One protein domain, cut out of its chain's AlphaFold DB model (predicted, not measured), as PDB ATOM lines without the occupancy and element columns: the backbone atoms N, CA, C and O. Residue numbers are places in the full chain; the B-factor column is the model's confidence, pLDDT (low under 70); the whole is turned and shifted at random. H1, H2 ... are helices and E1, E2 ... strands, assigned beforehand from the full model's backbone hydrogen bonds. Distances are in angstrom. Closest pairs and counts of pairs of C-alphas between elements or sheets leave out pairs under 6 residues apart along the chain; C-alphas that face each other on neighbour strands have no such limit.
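Overview. This is residues 26 to 129 of the 129 residues of an uncharacterized protein of Treponema sp (UniProt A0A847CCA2). The long helix H3 is the core of a small helical body, with H1 and H4 packed on it about at right angles, H2 making a corner at its beginning, and the little hairpin E2 E3 packed on H3 and H2. Away from this body, E1 and E4, near the two ends of the printed part, lie side by side as a two-strand ribbon, and a loop, residues 102 to 113, runs out and returns through the short helix H5. The printed part has 104 residues with five named helices and four named strands, in the order E1 H1 H2 H3 H4 E2 E3 H5 E4. The class is mostly helix; the two sheets are E1 with E4, parallel, and E2 with E3, antiparallel. The whole is compact, with a radius of gyration of the C-alphas of 14.1 A and spans of 38 by 36 by 25 A.

Arrangement. E1, residues 26 to 28, is the parallel neighbour of E4, residues 126 to 128; N 127 and O 26 are 2.8 A apart, within hydrogen-bond range. H1, residues 41 to 51, touches residues 70 to 74 alone of the hub H3, residues 66 to 84, about perpendicular at 78 degrees; the closest C-alphas are those of Val 45 and Gln 70, 6.7 A apart. H2, residues 53 to 62, touches H3 only at the corner, with the C-alphas of Val 60 and Ala 69 closest at 5.3 A. H4, residues 86 to 92, touches residues 77 to 81 alone of H3, about perpendicular at 74 degrees; the C-alphas of Arg 81 and Leu 89 are closest, 5.9 A apart. E2, residues 94 to 96, and E3, residues 99 to 101, form an antiparallel hairpin, with N 94 and O 101 at 2.9 A. The closest C-alphas of H3 and E2 are those of Ala 76 and Cys 96, 5.7 A apart; those of H2 and E3 are Asn 55 and Ile 99, 6.6 A apart. H5, residues 114 to 121, is close to H1 but not clearly touching, with the C-alphas of Thr 51 and Leu 119 closest at 6.3 A. In H1, H2, H3, H4 and H5 every O i to N i+4 pair is within hydrogen-bond range.

Along the chain. E1 begins at C-alpha 26 (3.138, -9.245, -40.285) and measures 6.7 A. H1 measures 15.5 A, H2 14.1 A, H4 10.0 A and H5 10.5 A; H3, 26.7 A, begins at C-alpha 66 (21.728, -19.151, -26.732). E2 measures 6.9 A, E3 6.6 A and E4 6.5 A, and E4 ends at C-alpha 128 (2.015, -3.617, -33.780).

Size, cuts and confidence. The two C-alphas farthest apart, those of Lys 64 and Thr 110, are 40.7 A apart. The printed part has no cut; the links E1 to H1 and E3 to H5 are long. Mean pLDDT of the printed part is 93.7, and residues 111 to 113 are under 70.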
ATOM      1  N   SER A  26       3.820  -8.311 -41.184       93.31
ATOM      2  CA  SER A  26       3.138  -9.245 -40.285       93.31
ATOM      3  C   SER A  26       2.662  -8.552 -39.013       93.31
ATOM      4  O   SER A  26       3.287  -7.601 -38.543       93.31
ATOM      5  N   GLU A  27       1.571  -9.038 -38.431       93.50
ATOM      6  CA  GLU A  27       1.085  -8.577 -37.132       93.50
ATOM      7  C   GLU A  27       1.883  -9.200 -35.982       93.50
ATOM      8  O   GLU A  27       2.231 -10.385 -36.018       93.50
ATOM      9  N   LYS A  28       2.135  -8.411 -34.935       93.75
ATOM     10  CA  LYS A  28       2.547  -8.909 -33.622       93.75
ATOM     11  C   LYS A  28       1.771  -8.216 -32.505       93.75
ATOM     12  O   LYS A  28       1.419  -7.046 -32.656       93.75
ATOM     13  N   PRO A  29       1.560  -8.899 -31.364       92.44
ATOM     14  CA  PRO A  29       0.933  -8.275 -30.213       92.44
ATOM     15  C   PRO A  29       1.793  -7.120 -29.702       92.44
ATOM     16  O   PRO A  29       3.025  -7.169 -29.739       92.44
ATOM     17  N   ARG A  30       1.136  -6.095 -29.158       91.62
ATOM     18  CA  ARG A  30       1.788  -4.913 -28.582       91.62
ATOM     19  C   ARG A  30       2.860  -5.248 -27.536       91.62
ATOM     20  O   ARG A  30       3.853  -4.532 -27.440       91.62
ATOM     21  N   ASP A  31       2.695  -6.351 -26.810       93.06
ATOM     22  CA  ASP A  31       3.643  -6.819 -25.790       93.06
ATOM     23  C   ASP A  31       4.971  -7.327 -26.375       93.06
ATOM     24  O   ASP A  31       5.961  -7.432 -25.656       93.06
ATOM     25  N   SER A  32       5.037  -7.601 -27.684       93.38
ATOM     26  CA  SER A  32       6.298  -7.911 -28.371       93.38
ATOM     27  C   SER A  32       7.203  -6.688 -28.554       93.38
ATOM     28  O   SER A  32       8.372  -6.848 -28.911       93.38
ATOM     29  N   TYR A  33       6.678  -5.474 -28.362       95.81
ATOM     30  CA  TYR A  33       7.438  -4.237 -28.501       95.81
ATOM     31  C   TYR A  33       7.982  -3.765 -27.152       95.81
ATOM     32  O   TYR A  33       7.245  -3.310 -26.275       95.81
ATOM     33  N   ASP A  34       9.304  -3.810 -27.019       94.94
ATOM     34  CA  ASP A  34      10.029  -3.217 -25.904       94.94
ATOM     35  C   ASP A  34      10.047  -1.694 -26.072       94.94
ATOM     36  O   ASP A  34      10.761  -1.150 -26.920       94.94
ATOM     37  N   LYS A  35       9.235  -1.001 -25.268       94.31
ATOM     38  CA  LYS A  35       9.091   0.460 -25.315       94.31
ATOM     39  C   LYS A  35      10.355   1.189 -24.874       94.31
ATOM     40  O   LYS A  35      10.691   2.202 -25.483       94.31
ATOM     41  N   GLU A  36      11.056   0.667 -23.869       93.75
ATOM     42  CA  GLU A  36      12.255   1.298 -23.308       93.75
ATOM     43  C   GLU A  36      13.377   1.323 -24.346       93.75
ATOM     44  O   GLU A  36      14.018   2.350 -24.571       93.75
ATOM     45  N   ASN A  37      13.554   0.211 -25.064       92.88
ATOM     46  CA  ASN A  37      14.569   0.112 -26.107       92.88
ATOM     47  C   ASN A  37      14.041   0.423 -27.510       92.88
ATOM     48  O   ASN A  37      14.829   0.475 -28.456       92.88
ATOM     49  N   SER A  38      12.741   0.656 -27.675       93.81
ATOM     50  CA  SER A  38      12.092   0.868 -28.971       93.81
ATOM     51  C   SER A  38      12.453  -0.216 -30.000       93.81
ATOM     52  O   SER A  38      12.948   0.083 -31.091       93.81
ATOM     53  N   LEU A  39      12.296  -1.487 -29.617       95.00
ATOM     54  CA  LEU A  39      12.679  -2.652 -30.423       95.00
ATOM     55  C   LEU A  39      11.673  -3.797 -30.292       95.00
ATOM     56  O   LEU A  39      11.103  -4.029 -29.233       95.00
ATOM     57  N   ILE A  40      11.546  -4.583 -31.360       96.62
ATOM     58  CA  ILE A  40      10.999  -5.941 -31.301       96.62
ATOM     59  C   ILE A  40      12.206  -6.876 -31.325       96.62
ATOM     60  O   ILE A  40      12.736  -7.197 -32.391       96.62
ATOM     61  N   GLN A  41      12.710  -7.234 -30.144       96.25
ATOM     62  CA  GLN A  41      13.998  -7.928 -30.005       96.25
ATOM     63  C   GLN A  41      14.017  -9.261 -30.770       96.25
ATOM     64  O   GLN A  41      14.996  -9.575 -31.451       96.25
ATOM     65  N   ASP A  42      12.900  -9.988 -30.749       95.75
ATOM     66  CA  ASP A  42      12.749 -11.243 -31.482       95.75
ATOM     67  C   ASP A  42      12.909 -11.072 -32.993       95.75
ATOM     68  O   ASP A  42      13.505 -11.934 -33.634       95.75
ATOM     69  N   ASP A  43      12.439  -9.966 -33.580       97.19
ATOM     70  CA  ASP A  43      12.597  -9.728 -35.023       97.19
ATOM     71  C   ASP A  43      14.060  -9.496 -35.384       97.19
ATOM     72  O   ASP A  43      14.541 -10.029 -36.383       97.19
ATOM     73  N   VAL A  44      14.803  -8.779 -34.537       97.00
ATOM     74  CA  VAL A  44      16.249  -8.607 -34.720       97.00
ATOM     75  C   VAL A  44      16.944  -9.964 -34.675       97.00
ATOM     76  O   VAL A  44      17.699 -10.304 -35.586       97.00
ATOM     77  N   VAL A  45      16.690 -10.760 -33.632       97.56
ATOM     78  CA  VAL A  45      17.337 -12.066 -33.478       97.56
ATOM     79  C   VAL A  45      16.966 -13.000 -34.630       97.56
ATOM     80  O   VAL A  45      17.853 -13.643 -35.192       97.56
ATOM     81  N   ASN A  46      15.689 -13.064 -35.008       97.25
ATOM     82  CA  ASN A  46      15.216 -13.921 -36.092       97.25
ATOM     83  C   ASN A  46      15.830 -13.509 -37.429       97.25
ATOM     84  O   ASN A  46      16.351 -14.365 -38.143       97.25
ATOM     85  N   PHE A  47      15.881 -12.209 -37.728       97.62
ATOM     86  CA  PHE A  47      16.568 -11.707 -38.915       97.62
ATOM     87  C   PHE A  47      18.032 -12.166 -38.946       97.62
ATOM     88  O   PHE A  47      18.498 -12.683 -39.962       97.62
ATOM     89  N   ILE A  48      18.767 -12.046 -37.834       97.94
ATOM     90  CA  ILE A  48      20.166 -12.494 -37.750       97.94
ATOM     91  C   ILE A  48      20.296 -14.018 -37.891       97.94
ATOM     92  O   ILE A  48      21.193 -14.487 -38.596       97.94
ATOM     93  N   LYS A  49      19.420 -14.803 -37.258       96.69
ATOM     94  CA  LYS A  49      19.434 -16.273 -37.343       96.69
ATOM     95  C   LYS A  49      19.204 -16.765 -38.769       96.69
ATOM     96  O   LYS A  49      19.945 -17.637 -39.230       96.69
ATOM     97  N   GLU A  50      18.238 -16.177 -39.467       95.94
ATOM     98  CA  GLU A  50      17.881 -16.554 -40.836       95.94
ATOM     99  C   GLU A  50      18.930 -16.090 -41.850       95.94
ATOM    100  O   GLU A  50      19.342 -16.842 -42.735       95.94
ATOM    101  N   THR A  51      19.431 -14.862 -41.708       96.12
ATOM    102  CA  THR A  51      20.301 -14.254 -42.728       96.12
ATOM    103  C   THR A  51      21.790 -14.483 -42.497       96.12
ATOM    104  O   THR A  51      22.582 -14.487 -43.441       96.12
ATOM    105  N   GLN A  52      22.200 -14.655 -41.240       96.44
ATOM    106  CA  GLN A  52      23.594 -14.608 -40.795       96.44
ATOM    107  C   GLN A  52      23.926 -15.780 -39.857       96.44
ATOM    108  O   GLN A  52      24.747 -15.656 -38.946       96.44
ATOM    109  N   LYS A  53      23.346 -16.960 -40.123       96.62
ATOM    110  CA  LYS A  53      23.464 -18.189 -39.312       96.62
ATOM    111  C   LYS A  53      24.894 -18.558 -38.904       96.62
ATOM    112  O   LYS A  53      25.132 -18.962 -37.770       96.62
ATOM    113  N   SER A  54      25.870 -18.399 -39.801       97.50
ATOM    114  CA  SER A  54      27.286 -18.663 -39.486       97.50
ATOM    115  C   SER A  54      27.819 -17.729 -38.392       97.50
ATOM    116  O   SER A  54      28.497 -18.173 -37.466       97.50
ATOM    117  N   ASN A  55      27.473 -16.442 -38.455       97.94
ATOM    118  CA  ASN A  55      27.856 -15.452 -37.450       97.94
ATOM    119  C   ASN A  55      27.084 -15.660 -36.143       97.94
ATOM    120  O   ASN A  55      27.687 -15.588 -35.074       97.94
ATOM    121  N   TRP A  56      25.795 -16.000 -36.230       98.12
ATOM    122  CA  TRP A  56      24.984 -16.379 -35.072       98.12
ATOM    123  C   TRP A  56      25.600 -17.555 -34.308       98.12
ATOM    124  O   TRP A  56      25.880 -17.444 -33.118       98.12
ATOM    125  N   ASN A  57      25.928 -18.647 -35.002       97.62
ATOM    126  CA  ASN A  57      26.531 -19.830 -34.384       97.62
ATOM    127  C   ASN A  57      27.885 -19.520 -33.731       97.62
ATOM    128  O   ASN A  57      28.198 -20.064 -32.673       97.62
ATOM    129  N   LYS A  58      28.688 -18.620 -34.318       97.88
ATOM    130  CA  LYS A  58      29.932 -18.146 -33.690       97.88
ATOM    131  C   LYS A  58      29.645 -17.372 -32.406       97.88
ATOM    132  O   LYS A  58      30.329 -17.596 -31.410       97.88
ATOM    133  N   LEU A  59      28.641 -16.497 -32.398       98.19
ATOM    134  CA  LEU A  59      28.261 -15.751 -31.200       98.19
ATOM    135  C   LEU A  59      27.764 -16.688 -30.097       98.19
ATOM    136  O   LEU A  59      28.190 -16.533 -28.953       98.19
ATOM    137  N   VAL A  60      26.956 -17.693 -30.447       97.56
ATOM    138  CA  VAL A  60      26.532 -18.757 -29.526       97.56
ATOM    139  C   VAL A  60      27.733 -19.572 -29.052       97.56
ATOM    140  O   VAL A  60      27.861 -19.799 -27.869       97.56
ATOM    141  N   SER A  61      28.709 -19.938 -29.884       96.50
ATOM    142  CA  SER A  61      29.902 -20.641 -29.365       96.50
ATOM    143  C   SER A  61      30.725 -19.801 -28.373       96.50
ATOM    144  O   SER A  61      31.347 -20.342 -27.462       96.50
ATOM    145  N   LYS A  62      30.711 -18.469 -28.529       95.94
ATOM    146  CA  LYS A  62      31.377 -17.519 -27.622       95.94
ATOM    147  C   LYS A  62      30.538 -17.191 -26.381       95.94
ATOM    148  O   LYS A  62      31.055 -16.588 -25.440       95.94
ATOM    149  N   SER A  63      29.256 -17.542 -26.384       91.44
ATOM    150  CA  SER A  63      28.292 -17.212 -25.338       91.44
ATOM    151  C   SER A  63      27.768 -18.515 -24.760       91.44
ATOM    152  O   SER A  63      27.163 -19.304 -25.455       91.44
ATOM    153  N   LYS A  64      27.996 -18.783 -23.477       88.38
ATOM    154  CA  LYS A  64      27.767 -20.110 -22.866       88.38
ATOM    155  C   LYS A  64      26.348 -20.699 -23.055       88.38
ATOM    156  O   LYS A  64      26.159 -21.881 -22.791       88.38
ATOM    157  N   SER A  65      25.372 -19.899 -23.487       95.56
ATOM    158  CA  SER A  65      24.040 -20.328 -23.912       95.56
ATOM    159  C   SER A  65      23.494 -19.440 -25.038       95.56
ATOM    160  O   SER A  65      23.985 -18.333 -25.278       95.56
ATOM    161  N   GLU A  66      22.438 -19.915 -25.703       96.38
ATOM    162  CA  GLU A  66      21.728 -19.151 -26.732       96.38
ATOM    163  C   GLU A  66      21.038 -17.898 -26.165       96.38
ATOM    164  O   GLU A  66      21.139 -16.838 -26.774       96.38
ATOM    165  N   SER A  67      20.442 -17.980 -24.968       97.00
ATOM    166  CA  SER A  67      19.844 -16.822 -24.273       97.00
ATOM    167  C   SER A  67      20.866 -15.705 -24.058       97.00
ATOM    168  O   SER A  67      20.631 -14.560 -24.427       97.00
ATOM    169  N   ILE A  68      22.061 -16.056 -23.567       97.25
ATOM    170  CA  ILE A  68      23.138 -15.080 -23.353       97.25
ATOM    171  C   ILE A  68      23.607 -14.496 -24.695       97.25
ATOM    172  O   ILE A  68      23.978 -13.328 -24.771       97.25
ATOM    173  N   ALA A  69      23.606 -15.287 -25.773       97.81
ATOM    174  CA  ALA A  69      23.926 -14.778 -27.106       97.81
ATOM    175  C   ALA A  69      22.884 -13.760 -27.599       97.81
ATOM    176  O   ALA A  69      23.270 -12.758 -28.198       97.81
ATOM    177  N   GLN A  70      21.592 -14.004 -27.345       98.00
ATOM    178  CA  GLN A  70      20.506 -13.082 -27.695       98.00
ATOM    179  C   GLN A  70      20.650 -11.763 -26.934       98.00
ATOM    180  O   GLN A  70      20.716 -10.714 -27.571       98.00
ATOM    181  N   GLU A  71      20.799 -11.822 -25.611       97.38
ATOM    182  CA  GLU A  71      20.997 -10.644 -24.753       97.38
ATOM    183  C   GLU A  71      22.186  -9.801 -25.237       97.38
ATOM    184  O   GLU A  71      22.035  -8.631 -25.575       97.38
ATOM    185  N   ARG A  72      23.358 -10.427 -25.422       98.00
ATOM    186  CA  ARG A  72      24.569  -9.724 -25.883       98.00
ATOM    187  C   ARG A  72      24.433  -9.123 -27.279       98.00
ATOM    188  O   ARG A  72      25.087  -8.124 -27.579       98.00
ATOM    189  N   LEU A  73      23.665  -9.756 -28.165       98.38
ATOM    190  CA  LEU A  73      23.402  -9.225 -29.501       98.38
ATOM    191  C   LEU A  73      22.551  -7.952 -29.415       98.38
ATOM    192  O   LEU A  73      22.882  -6.963 -30.070       98.38
ATOM    193  N   ILE A  74      21.484  -7.982 -28.613       98.19
ATOM    194  CA  ILE A  74      20.575  -6.849 -28.419       98.19
ATOM    195  C   ILE A  74      21.292  -5.687 -27.728       98.19
ATOM    196  O   ILE A  74      21.228  -4.566 -28.233       98.19
ATOM    197  N   ASP A  75      22.053  -5.955 -26.666       98.00
ATOM    198  CA  ASP A  75      22.834  -4.934 -25.961       98.00
ATOM    199  C   ASP A  75      23.816  -4.229 -26.903       98.00
ATOM    200  O   ASP A  75      23.852  -3.001 -26.978       98.00
ATOM    201  N   ALA A  76      24.561  -4.996 -27.707       98.19
ATOM    202  CA  ALA A  76      25.508  -4.438 -28.669       98.19
ATOM    203  C   ALA A  76      24.822  -3.589 -29.755       98.19
ATOM    204  O   ALA A  76      25.385  -2.589 -30.205       98.19
ATOM    205  N   LEU A  77      23.611  -3.964 -30.181       98.31
ATOM    206  CA  LEU A  77      22.820  -3.169 -31.120       98.31
ATOM    207  C   LEU A  77      22.375  -1.848 -30.487       98.31
ATOM    208  O   LEU A  77      22.494  -0.794 -31.120       98.31
ATOM    209  N   ILE A  78      21.862  -1.896 -29.255       97.88
ATOM    210  CA  ILE A  78      21.416  -0.713 -28.511       97.88
ATOM    211  C   ILE A  78      22.593   0.239 -28.287       97.88
ATOM    212  O   ILE A  78      22.455   1.441 -28.531       97.88
ATOM    213  N   ASP A  79      23.752  -0.289 -27.899       97.81
ATOM    214  CA  ASP A  79      24.972   0.488 -27.706       97.81
ATOM    215  C   ASP A  79      25.449   1.148 -29.000       97.81
ATOM    216  O   ASP A  79      25.698   2.355 -29.012       97.81
ATOM    217  N   GLU A  80      25.508   0.408 -30.111       97.81
ATOM    218  CA  GLU A  80      25.872   0.980 -31.412       97.81
ATOM    219  C   GLU A  80      24.899   2.095 -31.816       97.81
ATOM    220  O   GLU A  80      25.319   3.173 -32.245       97.81
ATOM    221  N   ARG A  81      23.590   1.873 -31.638       97.06
ATOM    222  CA  ARG A  81      22.563   2.883 -31.924       97.06
ATOM    223  C   ARG A  81      22.731   4.119 -31.046       97.06
ATOM    224  O   ARG A  81      22.536   5.227 -31.538       97.06
ATOM    225  N   ARG A  82      23.087   3.948 -29.771       96.62
ATOM    226  CA  ARG A  82      23.314   5.045 -28.822       96.62
ATOM    227  C   ARG A  82      24.547   5.869 -29.192       96.62
ATOM    228  O   ARG A  82      24.496   7.090 -29.105       96.62
ATOM    229  N   VAL A  83      25.632   5.214 -29.600       97.50
ATOM    230  CA  VAL A  83      26.913   5.875 -29.898       97.50
ATOM    231  C   VAL A  83      26.911   6.520 -31.284       97.50
ATOM    232  O   VAL A  83      27.331   7.665 -31.427       97.50
ATOM    233  N   ASN A  84      26.432   5.806 -32.306       97.44
ATOM    234  CA  ASN A  84      26.577   6.210 -33.709       97.44
ATOM    235  C   ASN A  84      25.247   6.572 -34.393       97.44
ATOM    236  O   ASN A  84      25.241   7.046 -35.533       97.44
ATOM    237  N   GLY A  85      24.116   6.367 -33.718       96.75
ATOM    238  CA  GLY A  85      22.783   6.662 -34.236       96.75
ATOM    239  C   GLY A  85      22.209   5.568 -35.140       96.75
ATOM    240  O   GLY A  85      22.919   4.775 -35.762       96.75
ATOM    241  N   THR A  86      20.880   5.568 -35.277       96.19
ATOM    242  CA  THR A  86      20.125   4.578 -36.068       96.19
ATOM    243  C   THR A  86      20.579   4.519 -37.525       96.19
ATOM    244  O   THR A  86      20.720   3.442 -38.094       96.19
ATOM    245  N   LEU A  87      20.867   5.664 -38.143       96.56
ATOM    246  CA  LEU A  87      21.275   5.698 -39.546       96.56
ATOM    247  C   LEU A  87      22.643   5.038 -39.780       96.56
ATOM    248  O   LEU A  87      22.840   4.393 -40.812       96.56
ATOM    249  N   SER A  88      23.579   5.184 -38.834       96.88
ATOM    250  CA  SER A  88      24.867   4.485 -38.892       96.88
ATOM    251  C   SER A  88      24.661   2.984 -38.726       96.88
ATOM    252  O   SER A  88      25.141   2.222 -39.564       96.88
ATOM    253  N   LEU A  89      23.865   2.579 -37.729       96.88
ATOM    254  CA  LEU A  89      23.524   1.180 -37.471       96.88
ATOM    255  C   LEU A  89      22.936   0.483 -38.711       96.88
ATOM    256  O   LEU A  89      23.343  -0.627 -39.039       96.88
ATOM    257  N   LEU A  90      22.007   1.121 -39.431       95.44
ATOM    258  CA  LEU A  90      21.390   0.529 -40.629       95.44
ATOM    259  C   LEU A  90      22.367   0.428 -41.810       95.44
ATOM    260  O   LEU A  90      22.341  -0.538 -42.570       95.44
ATOM    261  N   ARG A  91      23.233   1.433 -41.996       94.50
ATOM    262  CA  ARG A  91      24.172   1.469 -43.130       94.50
ATOM    263  C   ARG A  91      25.377   0.569 -42.937       94.50
ATOM    264  O   ARG A  91      25.870   0.002 -43.907       94.50
ATOM    265  N   LYS A  92      25.891   0.523 -41.713       96.00
ATOM    266  CA  LYS A  92      27.163  -0.119 -41.402       96.00
ATOM    267  C   LYS A  92      26.994  -1.410 -40.628       96.00
ATOM    268  O   LYS A  92      27.959  -2.151 -40.595       96.00
ATOM    269  N   GLY A  93      25.834  -1.682 -40.033       96.81
ATOM    270  CA  GLY A  93      25.675  -2.764 -39.067       96.81
ATOM    271  C   GLY A  93      26.349  -2.438 -37.733       96.81
ATOM    272  O   GLY A  93      26.637  -1.282 -37.434       96.81
ATOM    273  N   PHE A  94      26.619  -3.471 -36.942       98.25
ATOM    274  CA  PHE A  94      27.265  -3.359 -35.633       98.25
ATOM    275  C   PHE A  94      28.200  -4.544 -35.378       98.25
ATOM    276  O   PHE A  94      28.295  -5.471 -36.190       98.25
ATOM    277  N   LYS A  95      28.946  -4.507 -34.272       98.06
ATOM    278  CA  LYS A  95      29.807  -5.616 -33.846       98.06
ATOM    279  C   LYS A  95      29.374  -6.130 -32.482       98.06
ATOM    280  O   LYS A  95      29.142  -5.343 -31.576       98.06
ATOM    281  N   CYS A  96      29.356  -7.448 -32.323       98.00
ATOM    282  CA  CYS A  96      29.184  -8.110 -31.035       98.00
ATOM    283  C   CYS A  96      30.220  -9.233 -30.914       98.00
ATOM    284  O   CYS A  96      30.334 -10.068 -31.811       98.00
ATOM    285  N   ALA A  97      31.014  -9.235 -29.836       94.69
ATOM    286  CA  ALA A  97      32.100 -10.201 -29.613       94.69
ATOM    287  C   ALA A  97      33.015 -10.399 -30.847       94.69
ATOM    288  O   ALA A  97      33.266 -11.531 -31.271       94.69
ATOM    289  N   ASP A  98      33.471  -9.296 -31.452       95.50
ATOM    290  CA  ASP A  98      34.287  -9.235 -32.684       95.50
ATOM    291  C   ASP A  98      33.630  -9.792 -33.958       95.50
ATOM    292  O   ASP A  98      34.276  -9.914 -34.999       95.50
ATOM    293  N   ILE A  99      32.342 -10.126 -33.906       98.00
ATOM    294  CA  ILE A  99      31.568 -10.612 -35.045       98.00
ATOM    295  C   ILE A  99      30.733  -9.454 -35.581       98.00
ATOM    296  O   ILE A  99      30.083  -8.740 -34.821       98.00
ATOM    297  N   HIS A 100      30.766  -9.260 -36.896       98.06
ATOM    298  CA  HIS A 100      29.995  -8.217 -37.555       98.06
ATOM    299  C   HIS A 100      28.593  -8.708 -37.931       98.06
ATOM    300  O   HIS A 100      28.456  -9.791 -38.506       98.06
ATOM    301  N   PHE A 101      27.581  -7.891 -37.640       98.00
ATOM    302  CA  PHE A 101      26.182  -8.159 -37.952       98.00
ATOM    303  C   PHE A 101      25.572  -7.010 -38.753       98.00
ATOM    304  O   PHE A 101      25.656  -5.845 -38.361       98.00
ATOM    305  N   SER A 102      24.933  -7.344 -39.870       96.56
ATOM    306  CA  SER A 102      24.100  -6.420 -40.642       96.56
ATOM    307  C   SER A 102      22.669  -6.434 -40.109       96.56
ATOM    308  O   SER A 102      22.165  -7.485 -39.726       96.56
ATOM    309  N   THR A 103      22.008  -5.279 -40.106       95.38
ATOM    310  CA  THR A 103      20.634  -5.107 -39.596       95.38
ATOM    311  C   THR A 103      19.585  -5.013 -40.700       95.38
ATOM    312  O   THR A 103      18.399  -5.122 -40.418       95.38
ATOM    313  N   VAL A 104      20.011  -4.795 -41.948       95.38
ATOM    314  CA  VAL A 104      19.132  -4.589 -43.104       95.38
ATOM    315  C   VAL A 104      19.726  -5.261 -44.334       95.38
ATOM    316  O   VAL A 104      20.910  -5.095 -44.640       95.38
ATOM    317  N   GLY A 105      18.887  -5.967 -45.085       93.69
ATOM    318  CA  GLY A 105      19.149  -6.286 -46.479       93.69
ATOM    319  C   GLY A 105      18.792  -5.105 -47.363       93.69
ATOM    320  O   GLY A 105      17.646  -4.667 -47.374       93.69
ATOM    321  N   TRP A 106      19.751  -4.565 -48.111       90.94
ATOM    322  CA  TRP A 106      19.499  -3.450 -49.026       90.94
ATOM    323  C   TRP A 106      19.004  -3.942 -50.383       90.94
ATOM    324  O   TRP A 106      19.460  -4.970 -50.888       90.94
ATOM    325  N   LYS A 107      18.088  -3.185 -50.998       88.56
ATOM    326  CA  LYS A 107      17.570  -3.502 -52.332       88.56
ATOM    327  C   LYS A 107      18.740  -3.562 -53.325       88.56
ATOM    328  O   LYS A 107      19.509  -2.603 -53.404       88.56
ATOM    329  N   PRO A 108      18.901  -4.660 -54.081       84.44
ATOM    330  CA  PRO A 108      20.032  -4.794 -54.986       84.44
ATOM    331  C   PRO A 108      19.926  -3.811 -56.159       84.44
ATOM    332  O   PRO A 108      18.870  -3.677 -56.776       84.44
ATOM    333  N   ASN A 109      21.049  -3.180 -56.518       80.38
ATOM    334  CA  ASN A 109      21.142  -2.279 -57.678       80.38
ATOM    335  C   ASN A 109      21.099  -3.026 -59.023       80.38
ATOM    336  O   ASN A 109      20.832  -2.430 -60.061       80.38
ATOM    337  N   THR A 110      21.391  -4.330 -59.024       73.56
ATOM    338  CA  THR A 110      21.377  -5.175 -60.225       73.56
ATOM    339  C   THR A 110      20.722  -6.519 -59.923       73.56
ATOM    340  O   THR A 110      20.792  -7.020 -58.803       73.56
ATOM    341  N   GLN A 111      20.118  -7.154 -60.929       64.31
ATOM    342  CA  GLN A 111      19.450  -8.450 -60.749       64.31
ATOM    343  C   GLN A 111      20.419  -9.632 -60.528       64.31
ATOM    344  O   GLN A 111      19.969 -10.739 -60.247       64.31
ATOM    345  N   LYS A 112      21.740  -9.429 -60.655       58.78
ATOM    346  CA  LYS A 112      22.736 -10.517 -60.711       58.78
ATOM    347  C   LYS A 112      23.150 -11.094 -59.349       58.78
ATOM    348  O   LYS A 112      23.737 -12.169 -59.316       58.78
ATOM    349  N   GLY A 113      22.856 -10.427 -58.232       68.38
ATOM    350  CA  GLY A 113      23.223 -10.913 -56.896       68.38
ATOM    351  C   GLY A 113      22.103 -11.711 -56.230       68.38
ATOM    352  O   GLY A 113      21.274 -11.119 -55.541       68.38
ATOM    353  N   THR A 114      22.091 -13.040 -56.375       75.94
ATOM    354  CA  THR A 114      21.111 -13.917 -55.695       75.94
ATOM    355  C   THR A 114      21.183 -13.781 -54.173       75.94
ATOM    356  O   THR A 114      20.153 -13.644 -53.523       75.94
ATOM    357  N   THR A 115      22.387 -13.694 -53.602       80.06
ATOM    358  CA  THR A 115      22.589 -13.531 -52.152       80.06
ATOM    359  C   THR A 115      22.045 -12.205 -51.616       80.06
ATOM    360  O   THR A 115      21.360 -12.191 -50.599       80.06
ATOM    361  N   VAL A 116      22.301 -11.087 -52.308       82.81
ATOM    362  CA  VAL A 116      21.818  -9.755 -51.884       82.81
ATOM    363  C   VAL A 116      20.297  -9.673 -51.993       82.81
ATOM    364  O   VAL A 116      19.640  -9.123 -51.115       82.81
ATOM    365  N   LYS A 117      19.724 -10.274 -53.043       87.25
ATOM    366  CA  LYS A 117      18.272 -10.370 -53.208       87.25
ATOM    367  C   LYS A 117      17.628 -11.201 -52.094       87.25
ATOM    368  O   LYS A 117      16.618 -10.777 -51.547       87.25
ATOM    369  N   ASN A 118      18.223 -12.337 -51.734       89.00
ATOM    370  CA  ASN A 118      17.725 -13.171 -50.639       89.00
ATOM    371  C   ASN A 118      17.783 -12.428 -49.301       89.00
ATOM    372  O   ASN A 118      16.815 -12.467 -48.553       89.00
ATOM    373  N   LEU A 119      18.870 -11.697 -49.037       89.69
ATOM    374  CA  LEU A 119      18.997 -10.872 -47.835       89.69
ATOM    375  C   LEU A 119      17.932  -9.763 -47.786       89.69
ATOM    376  O   LEU A 119      17.318  -9.556 -46.748       89.69
ATOM    377  N   TYR A 120      17.687  -9.075 -48.907       92.88
ATOM    378  CA  TYR A 120      16.629  -8.063 -49.009       92.88
ATOM    379  C   TYR A 120      15.233  -8.651 -48.760       92.88
ATOM    380  O   TYR A 120      14.436  -8.065 -48.035       92.88
ATOM    381  N   ASN A 121      14.952  -9.822 -49.334       92.50
ATOM    382  CA  ASN A 121      13.670 -10.507 -49.171       92.50
ATOM    383  C   ASN A 121      13.468 -11.088 -47.764       92.50
ATOM    384  O   ASN A 121      12.339 -11.384 -47.397       92.50
ATOM    385  N   ALA A 122      14.546 -11.268 -46.999       94.94
ATOM    386  CA  ALA A 122      14.500 -11.742 -45.622       94.94
ATOM    387  C   ALA A 122      14.306 -10.609 -44.600       94.94
ATOM    388  O   ALA A 122      14.283 -10.880 -43.402       94.94
ATOM    389  N   ASN A 123      14.193  -9.348 -45.040       96.31
ATOM    390  CA  ASN A 123      13.837  -8.244 -44.150       96.31
ATOM    391  C   ASN A 123      12.483  -8.517 -43.483       96.31
ATOM    392  O   ASN A 123      11.541  -8.964 -44.135       96.31
ATOM    393  N   ILE A 124      12.394  -8.205 -42.192       96.38
ATOM    394  CA  ILE A 124      11.185  -8.395 -41.394       96.38
ATOM    395  C   ILE A 124      10.513  -7.039 -41.206       96.38
ATOM    396  O   ILE A 124      11.145  -6.081 -40.753       96.38
ATOM    397  N   PHE A 125       9.232  -6.968 -41.556       95.62
ATOM    398  CA  PHE A 125       8.395  -5.795 -41.364       95.62
ATOM    399  C   PHE A 125       7.215  -6.175 -40.478       95.62
ATOM    400  O   PHE A 125       6.435  -7.063 -40.817       95.62
ATOM    401  N   THR A 126       7.085  -5.492 -39.347       95.38
ATOM    402  CA  THR A 126       6.084  -5.823 -38.335       95.38
ATOM    403  C   THR A 126       5.192  -4.624 -38.073       95.38
ATOM    404  O   THR A 126       5.670  -3.496 -37.949       95.38
ATOM    405  N   CYS A 127       3.891  -4.872 -37.992       93.62
ATOM    406  CA  CYS A 127       2.919  -3.927 -37.475       93.62
ATOM    407  C   CYS A 127       2.512  -4.374 -36.069       93.62
ATOM    408  O   CYS A 127       2.206  -5.548 -35.854       93.62
ATOM    409  N   ILE A 128       2.536  -3.433 -35.131       91.12
ATOM    410  CA  ILE A 128       2.015  -3.617 -33.780       91.12
ATOM    411  C   ILE A 128       0.722  -2.817 -33.680       91.12
ATOM    412  O   ILE A 128       0.714  -1.631 -34.015       91.12
ATOM    413  N   ASN A 129      -0.351  -3.464 -33.238       79.88
ATOM    414  CA  ASN A 129      -1.595  -2.796 -32.877       79.88
ATOM    415  C   ASN A 129      -1.985  -3.191 -31.451       79.88
ATOM    416  O   ASN A 129      -1.965  -4.401 -31.141       79.88
TER     417      ASN A 129